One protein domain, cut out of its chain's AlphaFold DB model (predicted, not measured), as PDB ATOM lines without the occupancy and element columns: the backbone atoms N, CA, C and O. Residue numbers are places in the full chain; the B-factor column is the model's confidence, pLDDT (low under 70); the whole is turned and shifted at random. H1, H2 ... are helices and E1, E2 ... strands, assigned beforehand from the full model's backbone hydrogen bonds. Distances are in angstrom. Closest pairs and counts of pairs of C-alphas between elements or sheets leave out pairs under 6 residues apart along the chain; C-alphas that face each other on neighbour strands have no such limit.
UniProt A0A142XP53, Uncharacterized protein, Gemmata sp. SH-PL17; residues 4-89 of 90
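Overview. This is residues 4 to 89 of the 90 residues of an uncharacterized protein of Gemmata sp. SH-PL17 (UniProt A0A142XP53). With little regular structure, a body mostly of loops holds two small hairpins, E1 with E2 and E3 with E4, and residues 75 to 89, of which 76 to 88 belong to helix H1, stick out as an arm. The 86 printed residues run E1, E2, E3, E4, H1; both sheets are antiparallel, and the class is mixed, with 28 residues in named elements. It is only just loose, close to compact, radius of gyration of the C-alphas 14.7 A, and spans 45 by 38 by 21 A.

Arrangement. E1, residues 4 to 6, and E2, residues 23 to 26, form an antiparallel hairpin at 131 degrees; N 5 and O 24 are within hydrogen-bond range at 2.9 A. E3, residues 46 to 49, and E4, residues 52 to 55, form another at 139 degrees, with N 47 and O 54 within that range at 2.9 A. E2 and E3 are apart. In H1, residues 76 to 88, every O i to N i+4 pair is within range.

Along the chain. E1, 6.8 A long, begins at C-alpha 4 (185.461, 167.210, 273.379). E2 measures 9.7 A, E3 9.6 A and E4 10.0 A. H1, 17.9 A, ends at C-alpha 88 (211.108, 171.217, 258.474).

Size, cuts and confidence. The C-alphas farthest apart, of Gly 51 and Gly 89, are 48.0 A apart. The printed part has no cut. The link E3 to E4 is tight, the others long. Residues 70 to 89 have pLDDT under 70.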
ATOM      1  N   HIS A   4     185.957 166.402 274.490       90.25
ATOM      2  CA  HIS A   4     185.461 167.210 273.379       90.25
ATOM      3  C   HIS A   4     186.061 166.705 272.073       90.25
ATOM      4  O   HIS A   4     187.268 166.803 271.853       90.25
ATOM      5  N   ILE A   5     185.208 166.162 271.212       89.00
ATOM      6  CA  ILE A   5     185.597 165.583 269.930       89.00
ATOM      7  C   ILE A   5     185.074 166.463 268.806       89.00
ATOM      8  O   ILE A   5     183.936 166.933 268.836       89.00
ATOM      9  N   ARG A   6     185.905 166.686 267.788       87.44
ATOM     10  CA  ARG A   6     185.491 167.410 266.589       87.44
ATOM     11  C   ARG A   6     184.504 166.576 265.774       87.44
ATOM     12  O   ARG A   6     184.728 165.402 265.506       87.44
ATOM     13  N   CYS A   7     183.422 167.211 265.343       88.00
ATOM     14  CA  CYS A   7     182.437 166.597 264.470       88.00
ATOM     15  C   CYS A   7     182.785 166.829 262.993       88.00
ATOM     16  O   CYS A   7     183.152 167.939 262.604       88.00
ATOM     17  N   ALA A   8     182.583 165.803 262.162       85.88
ATOM     18  CA  ALA A   8     182.739 165.890 260.708       85.88
ATOM     19  C   ALA A   8     181.740 166.857 260.049       85.88
ATOM     20  O   ALA A   8     181.998 167.337 258.954       85.88
ATOM     21  N   CYS A   9     180.647 167.195 260.752       85.62
ATOM     22  CA  CYS A   9     179.553 168.052 260.285       85.62
ATOM     23  C   CYS A   9     179.990 169.452 259.815       85.62
ATOM     24  O   CYS A   9     179.181 170.167 259.242       85.62
ATOM     25  N   ARG A  10     181.211 169.912 260.141       82.19
ATOM     26  CA  ARG A  10     181.732 171.272 259.858       82.19
ATOM     27  C   ARG A  10     180.848 172.439 260.346       82.19
ATOM     28  O   ARG A  10     181.136 173.596 260.051       82.19
ATOM     29  N   GLY A  11     179.867 172.166 261.206       84.56
ATOM     30  CA  GLY A  11     178.933 173.162 261.738       84.56
ATOM     31  C   GLY A  11     177.553 173.138 261.088       84.56
ATOM     32  O   GLY A  11     176.795 174.070 261.319       84.56
ATOM     33  N   GLU A  12     177.231 172.093 260.325       88.12
ATOM     34  CA  GLU A  12     175.902 171.897 259.745       88.12
ATOM     35  C   GLU A  12     174.808 171.903 260.838       88.12
ATOM     36  O   GLU A  12     174.893 171.084 261.771       88.12
ATOM     37  N   PRO A  13     173.809 172.812 260.778       88.56
ATOM     38  CA  PRO A  13     172.713 172.880 261.748       88.56
ATOM     39  C   PRO A  13     171.908 171.580 261.849       88.56
ATOM     40  O   PRO A  13     171.532 171.190 262.956       88.56
ATOM     41  N   ASP A  14     171.740 170.855 260.742       88.69
ATOM     42  CA  ASP A  14     170.963 169.607 260.696       88.69
ATOM     43  C   ASP A  14     171.697 168.399 261.308       88.69
ATOM     44  O   ASP A  14     171.166 167.286 261.423       88.69
ATOM     45  N   CYS A  15     172.935 168.590 261.766       90.88
ATOM     46  CA  CYS A  15     173.686 167.543 262.431       90.88
ATOM     47  C   CYS A  15     173.115 167.208 263.812       90.88
ATOM     48  O   CYS A  15     173.410 167.866 264.804       90.88
ATOM     49  N   ARG A  16     172.425 166.072 263.921       92.81
ATOM     50  CA  ARG A  16     171.944 165.529 265.209       92.81
ATOM     51  C   ARG A  16     173.029 165.078 266.202       92.81
ATOM     52  O   ARG A  16     172.693 164.661 267.302       92.81
ATOM     53  N   LEU A  17     174.309 165.108 265.821       92.06
ATOM     54  CA  LEU A  17     175.421 164.809 266.733       92.06
ATOM     55  C   LEU A  17     175.968 166.077 267.401       92.06
ATOM     56  O   LEU A  17     176.153 166.112 268.611       92.06
ATOM     57  N   CYS A  18     176.260 167.102 266.595       92.44
ATOM     58  CA  CYS A  18     176.923 168.334 267.029       92.44
ATOM     59  C   CYS A  18     175.945 169.510 267.206       92.44
ATOM     60  O   CYS A  18     176.303 170.498 267.840       92.44
ATOM     61  N   PHE A  19     174.744 169.440 266.622       92.19
ATOM     62  CA  PHE A  19     173.748 170.518 266.551       92.19
ATOM     63  C   PHE A  19     174.356 171.857 266.101       92.19
ATOM     64  O   PHE A  19     174.223 172.875 266.775       92.19
ATOM     65  N   GLY A  20     175.151 171.838 265.025       90.00
ATOM     66  CA  GLY A  20     175.881 173.008 264.523       90.00
ATOM     67  C   GLY A  20     177.090 173.463 265.362       90.00
ATOM     68  O   GLY A  20     177.863 174.311 264.919       90.00
ATOM     69  N   ARG A  21     177.349 172.875 266.541       89.75
ATOM     70  CA  ARG A  21     178.417 173.322 267.466       89.75
ATOM     71  C   ARG A  21     179.833 172.908 267.068       89.75
ATOM     72  O   ARG A  21     180.782 173.251 267.767       89.75
ATOM     73  N   ARG A  22     180.004 172.156 265.971       89.31
ATOM     74  CA  ARG A  22     181.284 171.606 265.454       89.31
ATOM     75  C   ARG A  22     182.010 170.615 266.369       89.31
ATOM     76  O   ARG A  22     182.910 169.923 265.900       89.31
ATOM     77  N   PHE A  23     181.615 170.508 267.629       90.06
ATOM     78  CA  PHE A  23     182.159 169.578 268.607       90.06
ATOM     79  C   PHE A  23     181.019 168.869 269.333       90.06
ATOM     80  O   PHE A  23     179.932 169.427 269.479       90.06
ATOM     81  N   TYR A  24     181.276 167.645 269.775       91.00
ATOM     82  CA  TYR A  24     180.377 166.874 270.625       91.00
ATOM     83  C   TYR A  24     181.155 166.299 271.806       91.00
ATOM     84  O   TYR A  24     182.378 166.138 271.748       91.00
ATOM     85  N   GLU A  25     180.444 166.029 272.892       91.81
ATOM     86  CA  GLU A  25     181.019 165.375 274.060       91.81
ATOM     87  C   GLU A  25     180.877 163.866 273.935       91.81
ATOM     88  O   GLU A  25     179.838 163.349 273.525       91.81
ATOM     89  N   TYR A  26     181.940 163.164 274.297       90.56
ATOM     90  CA  TYR A  26     181.956 161.716 274.347       90.56
ATOM     91  C   TYR A  26     182.640 161.258 275.620       90.56
ATOM     92  O   TYR A  26     183.727 161.727 275.964       90.56
ATOM     93  N   GLU A  27     182.013 160.320 276.311       91.38
ATOM     94  CA  GLU A  27     182.597 159.664 277.465       91.38
ATOM     95  C   GLU A  27     182.989 158.229 277.088       91.38
ATOM     96  O   GLU A  27     182.109 157.398 276.855       91.38
ATOM     97  N   PRO A  28     184.299 157.922 277.010       89.44
ATOM     98  CA  PRO A  28     184.758 156.557 276.793       89.44
ATOM     99  C   PRO A  28     184.282 155.642 277.925       89.44
ATOM    100  O   PRO A  28     184.457 155.957 279.104       89.44
ATOM    101  N   GLY A  29     183.698 154.501 277.563       87.69
ATOM    102  CA  GLY A  29     183.245 153.501 278.529       87.69
ATOM    103  C   GLY A  29     184.389 152.610 279.040       87.69
ATOM    104  O   GLY A  29     185.548 152.802 278.672       87.69
ATOM    105  N   PRO A  30     184.084 151.555 279.820       89.00
ATOM    106  CA  PRO A  30     185.088 150.591 280.296       89.00
ATOM    107  C   PRO A  30     185.852 149.878 279.171       89.00
ATOM    108  O   PRO A  30     186.985 149.450 279.359       89.00
ATOM    109  N   ARG A  31     185.236 149.766 277.986       85.69
ATOM    110  CA  ARG A  31     185.846 149.223 276.761       85.69
ATOM    111  C   ARG A  31     186.597 150.279 275.937       85.69
ATOM    112  O   ARG A  31     187.033 149.993 274.830       85.69
ATOM    113  N   GLY A  32     186.753 151.487 276.475       87.25
ATOM    114  CA  GLY A  32     187.409 152.606 275.817       87.25
ATOM    115  C   GLY A  32     186.515 153.302 274.795       87.25
ATOM    116  O   GLY A  32     185.317 153.496 275.012       87.25
ATOM    117  N   TRP A  33     187.139 153.725 273.699       88.31
ATOM    118  CA  TRP A  33     186.497 154.437 272.603       88.31
ATOM    119  C   TRP A  33     185.840 153.428 271.672       88.31
ATOM    120  O   TRP A  33     186.497 152.516 271.177       88.31
ATOM    121  N   MET A  34     184.539 153.578 271.462       90.12
ATOM    122  CA  MET A  34     183.756 152.675 270.633       90.12
ATOM    123  C   MET A  34     182.969 153.453 269.578       90.12
ATOM    124  O   MET A  34     182.290 154.423 269.938       90.12
ATOM    125  N   PRO A  35     182.986 152.990 268.314       90.94
ATOM    126  CA  PRO A  35     182.100 153.499 267.285       90.94
ATOM    127  C   PRO A  35     180.632 153.339 267.675       90.94
ATOM    128  O   PRO A  35     180.243 152.355 268.308       90.94
ATOM    129  N   PHE A  36     179.806 154.288 267.253       92.25
ATOM    130  CA  PHE A  36     178.361 154.247 267.457       92.25
ATOM    131  C   PHE A  36     177.607 154.617 266.179       92.25
ATOM    132  O   PHE A  36     178.147 155.257 265.276       92.25
ATOM    133  N   VAL A  37     176.343 154.198 266.086       94.88
ATOM    134  CA  VAL A  37     175.490 154.480 264.920       94.88
ATOM    135  C   VAL A  37     175.314 155.985 264.762       94.88
ATOM    136  O   VAL A  37     174.985 156.678 265.723       94.88
ATOM    137  N   CYS A  38     175.516 156.503 263.549       93.88
ATOM    138  CA  CYS A  38     175.402 157.935 263.309       93.88
ATOM    139  C   CYS A  38     173.970 158.419 263.612       93.88
ATOM    140  O   CYS A  38     173.040 157.966 262.946       93.88
ATOM    141  N   PRO A  39     173.762 159.367 264.546       93.88
ATOM    142  CA  PRO A  39     172.417 159.810 264.922       93.88
ATOM    143  C   PRO A  39     171.748 160.679 263.848       93.88
ATOM    144  O   PRO A  39     170.536 160.865 263.875       93.88
ATOM    145  N   THR A  40     172.520 161.235 262.909       92.31
ATOM    146  CA  THR A  40     171.997 162.093 261.835       92.31
ATOM    147  C   THR A  40     171.294 161.278 260.753       92.31
ATOM    148  O   THR A  40     170.168 161.605 260.398       92.31
ATOM    149  N   CYS A  41     171.924 160.204 260.268       93.75
ATOM    150  CA  CYS A  41     171.346 159.318 259.253       93.75
ATOM    151  C   CYS A  41     170.785 158.011 259.831       93.75
ATOM    152  O   CYS A  41     170.319 157.162 259.087       93.75
ATOM    153  N   SER A  42     170.877 157.785 261.143       94.50
ATOM    154  CA  SER A  42     170.481 156.522 261.785       94.50
ATOM    155  C   SER A  42     171.114 155.275 261.142       94.50
ATOM    156  O   SER A  42     170.516 154.205 261.122       94.50
ATOM    157  N   GLY A  43     172.322 155.409 260.585       93.62
ATOM    158  CA  GLY A  43     173.032 154.318 259.913       93.62
ATOM    159  C   GLY A  43     172.710 154.112 258.430       93.62
ATOM    160  O   GLY A  43     173.370 153.288 257.804       93.62
ATOM    161  N   THR A  44     171.791 154.878 257.828       94.00
ATOM    162  CA  THR A  44     171.463 154.753 256.391       94.00
ATOM    163  C   THR A  44     172.572 155.238 255.460       94.00
ATOM    164  O   THR A  44     172.514 154.964 254.268       94.00
ATOM    165  N   ARG A  45     173.591 155.929 255.996       92.69
ATOM    166  CA  ARG A  45     174.739 156.523 255.271       92.69
ATOM    167  C   ARG A  45     174.398 157.750 254.423       92.69
ATOM    168  O   ARG A  45     175.310 158.467 254.012       92.69
ATOM    169  N   GLU A  46     173.120 158.056 254.264       93.69
ATOM    170  CA  GLU A  46     172.614 159.128 253.411       93.69
ATOM    171  C   GLU A  46     171.663 160.043 254.187       93.69
ATOM    172  O   GLU A  46     171.060 159.643 255.185       93.69
ATOM    173  N   VAL A  47     171.567 161.293 253.752       91.69
ATOM    174  CA  VAL A  47     170.662 162.308 254.300       91.69
ATOM    175  C   VAL A  47     170.009 163.060 253.152       91.69
ATOM    176  O   VAL A  47     170.630 163.265 252.111       91.69
ATOM    177  N   THR A  48     168.758 163.468 253.338       91.50
ATOM    178  CA  THR A  48     168.079 164.343 252.382       91.50
ATOM    179  C   THR A  48     168.272 165.787 252.813       91.50
ATOM    180  O   THR A  48     167.773 166.177 253.868       91.50
ATOM    181  N   VAL A  49     168.984 166.563 252.004       85.25
ATOM    182  CA  VAL A  49     169.220 167.996 252.209       85.25
ATOM    183  C   VAL A  49     168.628 168.719 251.008       85.25
ATOM    184  O   VAL A  49     168.901 168.352 249.872       85.25
ATOM    185  N   GLU A  50     167.731 169.675 251.255       86.06
ATOM    186  CA  GLU A  50     167.059 170.460 250.200       86.06
ATOM    187  C   GLU A  50     166.386 169.612 249.095       86.06
ATOM    188  O   GLU A  50     166.264 170.019 247.943       86.06
ATOM    189  N   GLY A  51     165.919 168.409 249.445       87.69
ATOM    190  CA  GLY A  51     165.267 167.484 248.511       87.69
ATOM    191  C   GLY A  51     166.222 166.614 247.684       87.69
ATOM    192  O   GLY A  51     165.750 165.744 246.954       87.69
ATOM    193  N   ALA A  52     167.538 166.779 247.830       89.44
ATOM    194  CA  ALA A  52     168.549 165.904 247.245       89.44
ATOM    195  C   ALA A  52     169.047 164.876 248.270       89.44
ATOM    196  O   ALA A  52     169.214 165.182 249.450       89.44
ATOM    197  N   VAL A  53     169.283 163.639 247.823       91.94
ATOM    198  CA  VAL A  53     169.918 162.602 248.648       91.94
ATOM    199  C   VAL A  53     171.427 162.740 248.515       91.94
ATOM    200  O   VAL A  53     171.981 162.579 247.429       91.94
ATOM    201  N   GLU A  54     172.092 163.011 249.631       91.06
ATOM    202  CA  GLU A  54     173.538 163.160 249.698       91.06
ATOM    203  C   GLU A  54     174.154 162.221 250.735       91.06
ATOM    204  O   GLU A  54     173.488 161.696 251.634       91.06
ATOM    205  N   LYS A  55     175.475 162.025 250.643       91.12
ATOM    206  CA  LYS A  55     176.226 161.330 251.691       91.12
ATOM    207  C   LYS A  55     176.071 162.082 253.006       91.12
ATOM    208  O   LYS A  55     176.239 163.296 253.065       91.12
ATOM    209  N   CYS A  56     175.827 161.349 254.088       90.94
ATOM    210  CA  CYS A  56     175.671 161.951 255.406       90.94
ATOM    211  C   CYS A  56     176.925 162.741 255.811       90.94
ATOM    212  O   CYS A  56     177.970 162.150 256.073       90.94
ATOM    213  N   PHE A  57     176.800 164.061 255.944       88.69
ATOM    214  CA  PHE A  57     177.884 164.970 256.338       88.69
ATOM    215  C   PHE A  57     178.445 164.696 257.748       88.69
ATOM    216  O   PHE A  57     179.575 165.066 258.054       88.69
ATOM    217  N   THR A  58     177.695 164.015 258.621       90.88
ATOM    218  CA  THR A  58     178.141 163.678 259.986       90.88
ATOM    219  C   THR A  58     179.068 162.465 260.032       90.88
ATOM    220  O   THR A  58     179.985 162.435 260.849       90.88
ATOM    221  N   CYS A  59     178.827 161.456 259.192       90.69
ATOM    222  CA  CYS A  59     179.615 160.216 259.157       90.69
ATOM    223  C   CYS A  59     180.345 159.999 257.825       90.69
ATOM    224  O   CYS A  59     180.906 158.935 257.597       90.69
ATOM    225  N   ALA A  60     180.305 160.974 256.915       87.56
ATOM    226  CA  ALA A  60     180.864 160.895 255.565       87.56
ATOM    227  C   ALA A  60     180.436 159.635 254.769       87.56
ATOM    228  O   ALA A  60     181.165 159.160 253.899       87.56
ATOM    229  N   GLY A  61     179.249 159.087 255.057       87.75
ATOM    230  CA  GLY A  61     178.718 157.889 254.395       87.75
ATOM    231  C   GLY A  61     179.145 156.540 254.991       87.75
ATOM    232  O   GLY A  61     178.827 155.504 254.413       87.75
ATOM    233  N   THR A  62     179.816 156.499 256.144       89.25
ATOM    234  CA  THR A  62     180.151 155.226 256.818       89.25
ATOM    235  C   THR A  62     178.936 154.590 257.510       89.25
ATOM    236  O   THR A  62     178.838 153.366 257.612       89.25
ATOM    237  N   GLY A  63     177.988 155.413 257.979       90.75
ATOM    238  CA  GLY A  63     176.830 155.000 258.787       90.75
ATOM    239  C   GLY A  63     177.121 154.910 260.292       90.75
ATOM    240  O   GLY A  63     176.199 154.775 261.097       90.75
ATOM    241  N   ALA A  64     178.382 155.057 260.696       91.94
ATOM    242  CA  ALA A  64     178.810 155.052 262.089       91.94
ATOM    243  C   ALA A  64     179.830 156.165 262.344       91.94
ATOM    244  O   ALA A  64     180.599 156.544 261.467       91.94
ATOM    245  N   VAL A  65     179.831 156.706 263.553       90.75
ATOM    246  CA  VAL A  65     180.811 157.696 263.991       90.75
ATOM    247  C   VAL A  65     181.817 156.974 264.867       90.75
ATOM    248  O   VAL A  65     181.421 156.349 265.848       90.75
ATOM    249  N   ASP A  66     183.095 157.050 264.498       89.88
ATOM    250  CA  ASP A  66     184.196 156.591 265.337       89.88
ATOM    251  C   ASP A  66     184.765 157.783 266.125       89.88
ATOM    252  O   ASP A  66     185.338 158.701 265.533       89.88
ATOM    253  N   PRO A  67     184.598 157.817 267.456       85.12
ATOM    254  CA  PRO A  67     185.122 158.897 268.283       85.12
ATOM    255  C   PRO A  67     186.646 158.810 268.459       85.12
ATOM    256  O   PRO A  67     187.263 159.808 268.828       85.12
ATOM    257  N   ALA A  68     187.249 157.635 268.229       80.50
ATOM    258  CA  ALA A  68     188.686 157.397 268.370       80.50
ATOM    259  C   ALA A  68     189.501 157.978 267.207       80.50
ATOM    260  O   ALA A  68     190.652 158.370 267.408       80.50
ATOM    261  N   ASP A  69     188.897 158.066 266.020       71.25
ATOM    262  CA  ASP A  69     189.488 158.672 264.825       71.25
ATOM    263  C   ASP A  69     188.658 159.882 264.364       71.25
ATOM    264  O   ASP A  69     187.930 159.824 263.368       71.25
ATOM    265  N   PRO A  70     188.697 161.004 265.112       61.12
ATOM    266  CA  PRO A  70     187.998 162.200 264.687       61.12
ATOM    267  C   PRO A  70     188.606 162.734 263.386       61.12
ATOM    268  O   PRO A  70     189.837 162.774 263.258       61.12
ATOM    269  N   PRO A  71     187.779 163.235 262.447       58.19
ATOM    270  CA  PRO A  71     188.278 163.818 261.210       58.19
ATOM    271  C   PRO A  71     189.286 164.920 261.536       58.19
ATOM    272  O   PRO A  71     189.027 165.828 262.341       58.19
ATOM    273  N   ARG A  72     190.472 164.804 260.934       50.78
ATOM    274  CA  ARG A  72     191.538 165.791 261.090       50.78
ATOM    275  C   ARG A  72     191.067 167.137 260.546       50.78
ATOM    276  O   ARG A  72     190.130 167.237 259.765       50.78
ATOM    277  N   ASP A  73     191.673 168.204 261.053       44.09
ATOM    278  CA  ASP A  73     191.365 169.560 260.613       44.09
ATOM    279  C   ASP A  73     191.721 169.714 259.127       44.09
ATOM    280  O   ASP A  73     192.884 169.927 258.791       44.09
ATOM    281  N   ASP A  74     190.728 169.618 258.244       47.97
ATOM    282  CA  ASP A  74     190.892 169.910 256.815       47.97
ATOM    283  C   ASP A  74     190.978 171.424 256.546       47.97
ATOM    284  O   ASP A  74     190.961 171.858 255.392       47.97
ATOM    285  N   SER A  75     191.024 172.272 257.586       47.62
ATOM    286  CA  SER A  75     191.227 173.702 257.380       47.62
ATOM    287  C   SER A  75     192.585 173.963 256.708       47.62
ATOM    288  O   SER A  75     193.569 173.270 256.991       47.62
ATOM    289  N   PRO A  76     192.700 175.018 255.876       50.84
ATOM    290  CA  PRO A  76     193.959 175.389 255.224       50.84
ATOM    291  C   PRO A  76     195.128 175.531 256.213       50.84
ATOM    292  O   PRO A  76     196.268 175.216 255.888       50.84
ATOM    293  N   ARG A  77     194.850 175.937 257.462       50.31
ATOM    294  CA  ARG A  77     195.844 176.025 258.546       50.31
ATOM    295  C   ARG A  77     196.331 174.656 259.044       50.31
ATOM    296  O   ARG A  77     197.504 174.539 259.396       50.31
ATOM    297  N   GLY A  78     195.477 173.630 259.068       47.72
ATOM    298  CA  GLY A  78     195.849 172.252 259.417       47.72
ATOM    299  C   GLY A  78     196.709 171.587 258.340       47.72
ATOM    300  O   GLY A  78     197.709 170.936 258.651       47.72
ATOM    301  N   LEU A  79     196.385 171.852 257.072       56.91
ATOM    302  CA  LEU A  79     197.164 171.423 255.910       56.91
ATOM    303  C   LEU A  79     198.555 172.076 255.887       56.91
ATOM    304  O   LEU A  79     199.550 171.372 255.733       56.91
ATOM    305  N   ILE A  80     198.645 173.386 256.153       59.62
ATOM    306  CA  ILE A  80     199.926 174.107 256.256       59.62
ATOM    307  C   ILE A  80     200.791 173.553 257.393       59.62
ATOM    308  O   ILE A  80     201.983 173.351 257.194       59.62
ATOM    309  N   ARG A  81     200.222 173.244 258.566       54.38
ATOM    310  CA  ARG A  81     200.984 172.685 259.699       54.38
ATOM    311  C   ARG A  81     201.496 171.261 259.429       54.38
ATOM    312  O   ARG A  81     202.590 170.922 259.875       54.38
ATOM    313  N   ASN A  82     200.741 170.448 258.687       54.84
ATOM    314  CA  ASN A  82     201.190 169.122 258.247       54.84
ATOM    315  C   ASN A  82     202.267 169.212 257.154       54.84
ATOM    316  O   ASN A  82     203.256 168.490 257.230       54.84
ATOM    317  N   LEU A  83     202.133 170.140 256.202       60.38
ATOM    318  CA  LEU A  83     203.170 170.442 255.210       60.38
ATOM    319  C   LEU A  83     204.456 170.959 255.868       60.38
ATOM    320  O   LEU A  83     205.541 170.512 255.517       60.38
ATOM    321  N   TRP A  84     204.351 171.824 256.877       57.53
ATOM    322  CA  TRP A  84     205.515 172.330 257.611       57.53
ATOM    323  C   TRP A  84     206.264 171.221 258.360       57.53
ATOM    324  O   TRP A  84     207.487 171.205 258.359       57.53
ATOM    325  N   ARG A  85     205.550 170.238 258.931       56.00
ATOM    326  CA  ARG A  85     206.170 169.048 259.546       56.00
ATOM    327  C   ARG A  85     206.877 168.136 258.540       56.00
ATOM    328  O   ARG A  85     207.850 167.493 258.909       56.00
ATOM    329  N   ILE A  86     206.401 168.079 257.297       63.22
ATOM    330  CA  ILE A  86     207.048 167.319 256.217       63.22
ATOM    331  C   ILE A  86     208.299 168.055 255.705       63.22
ATOM    332  O   ILE A  86     209.286 167.408 255.373       63.22
ATOM    333  N   PHE A  87     208.284 169.392 255.679       59.47
ATOM    334  CA  PHE A  87     209.387 170.198 255.141       59.47
ATOM    335  C   PHE A  87     210.466 170.608 256.161       59.47
ATOM    336  O   PHE A  87     211.599 170.824 255.746       59.47
ATOM    337  N   PHE A  88     210.163 170.706 257.461       58.59
ATOM    338  CA  PHE A  88     211.108 171.217 258.474       58.59
ATOM    339  C   PHE A  88     211.505 170.232 259.586       58.59
ATOM    340  O   PHE A  88     212.213 170.634 260.502       58.59
ATOM    341  N   GLY A  89     211.156 168.946 259.473       45.81
ATOM    342  CA  GLY A  89     211.752 167.890 260.304       45.81
ATOM    343  C   GLY A  89     211.289 167.869 261.767       45.81
ATOM    344  O   GLY A  89     210.669 168.806 262.264       45.81
TER     345      GLY A  89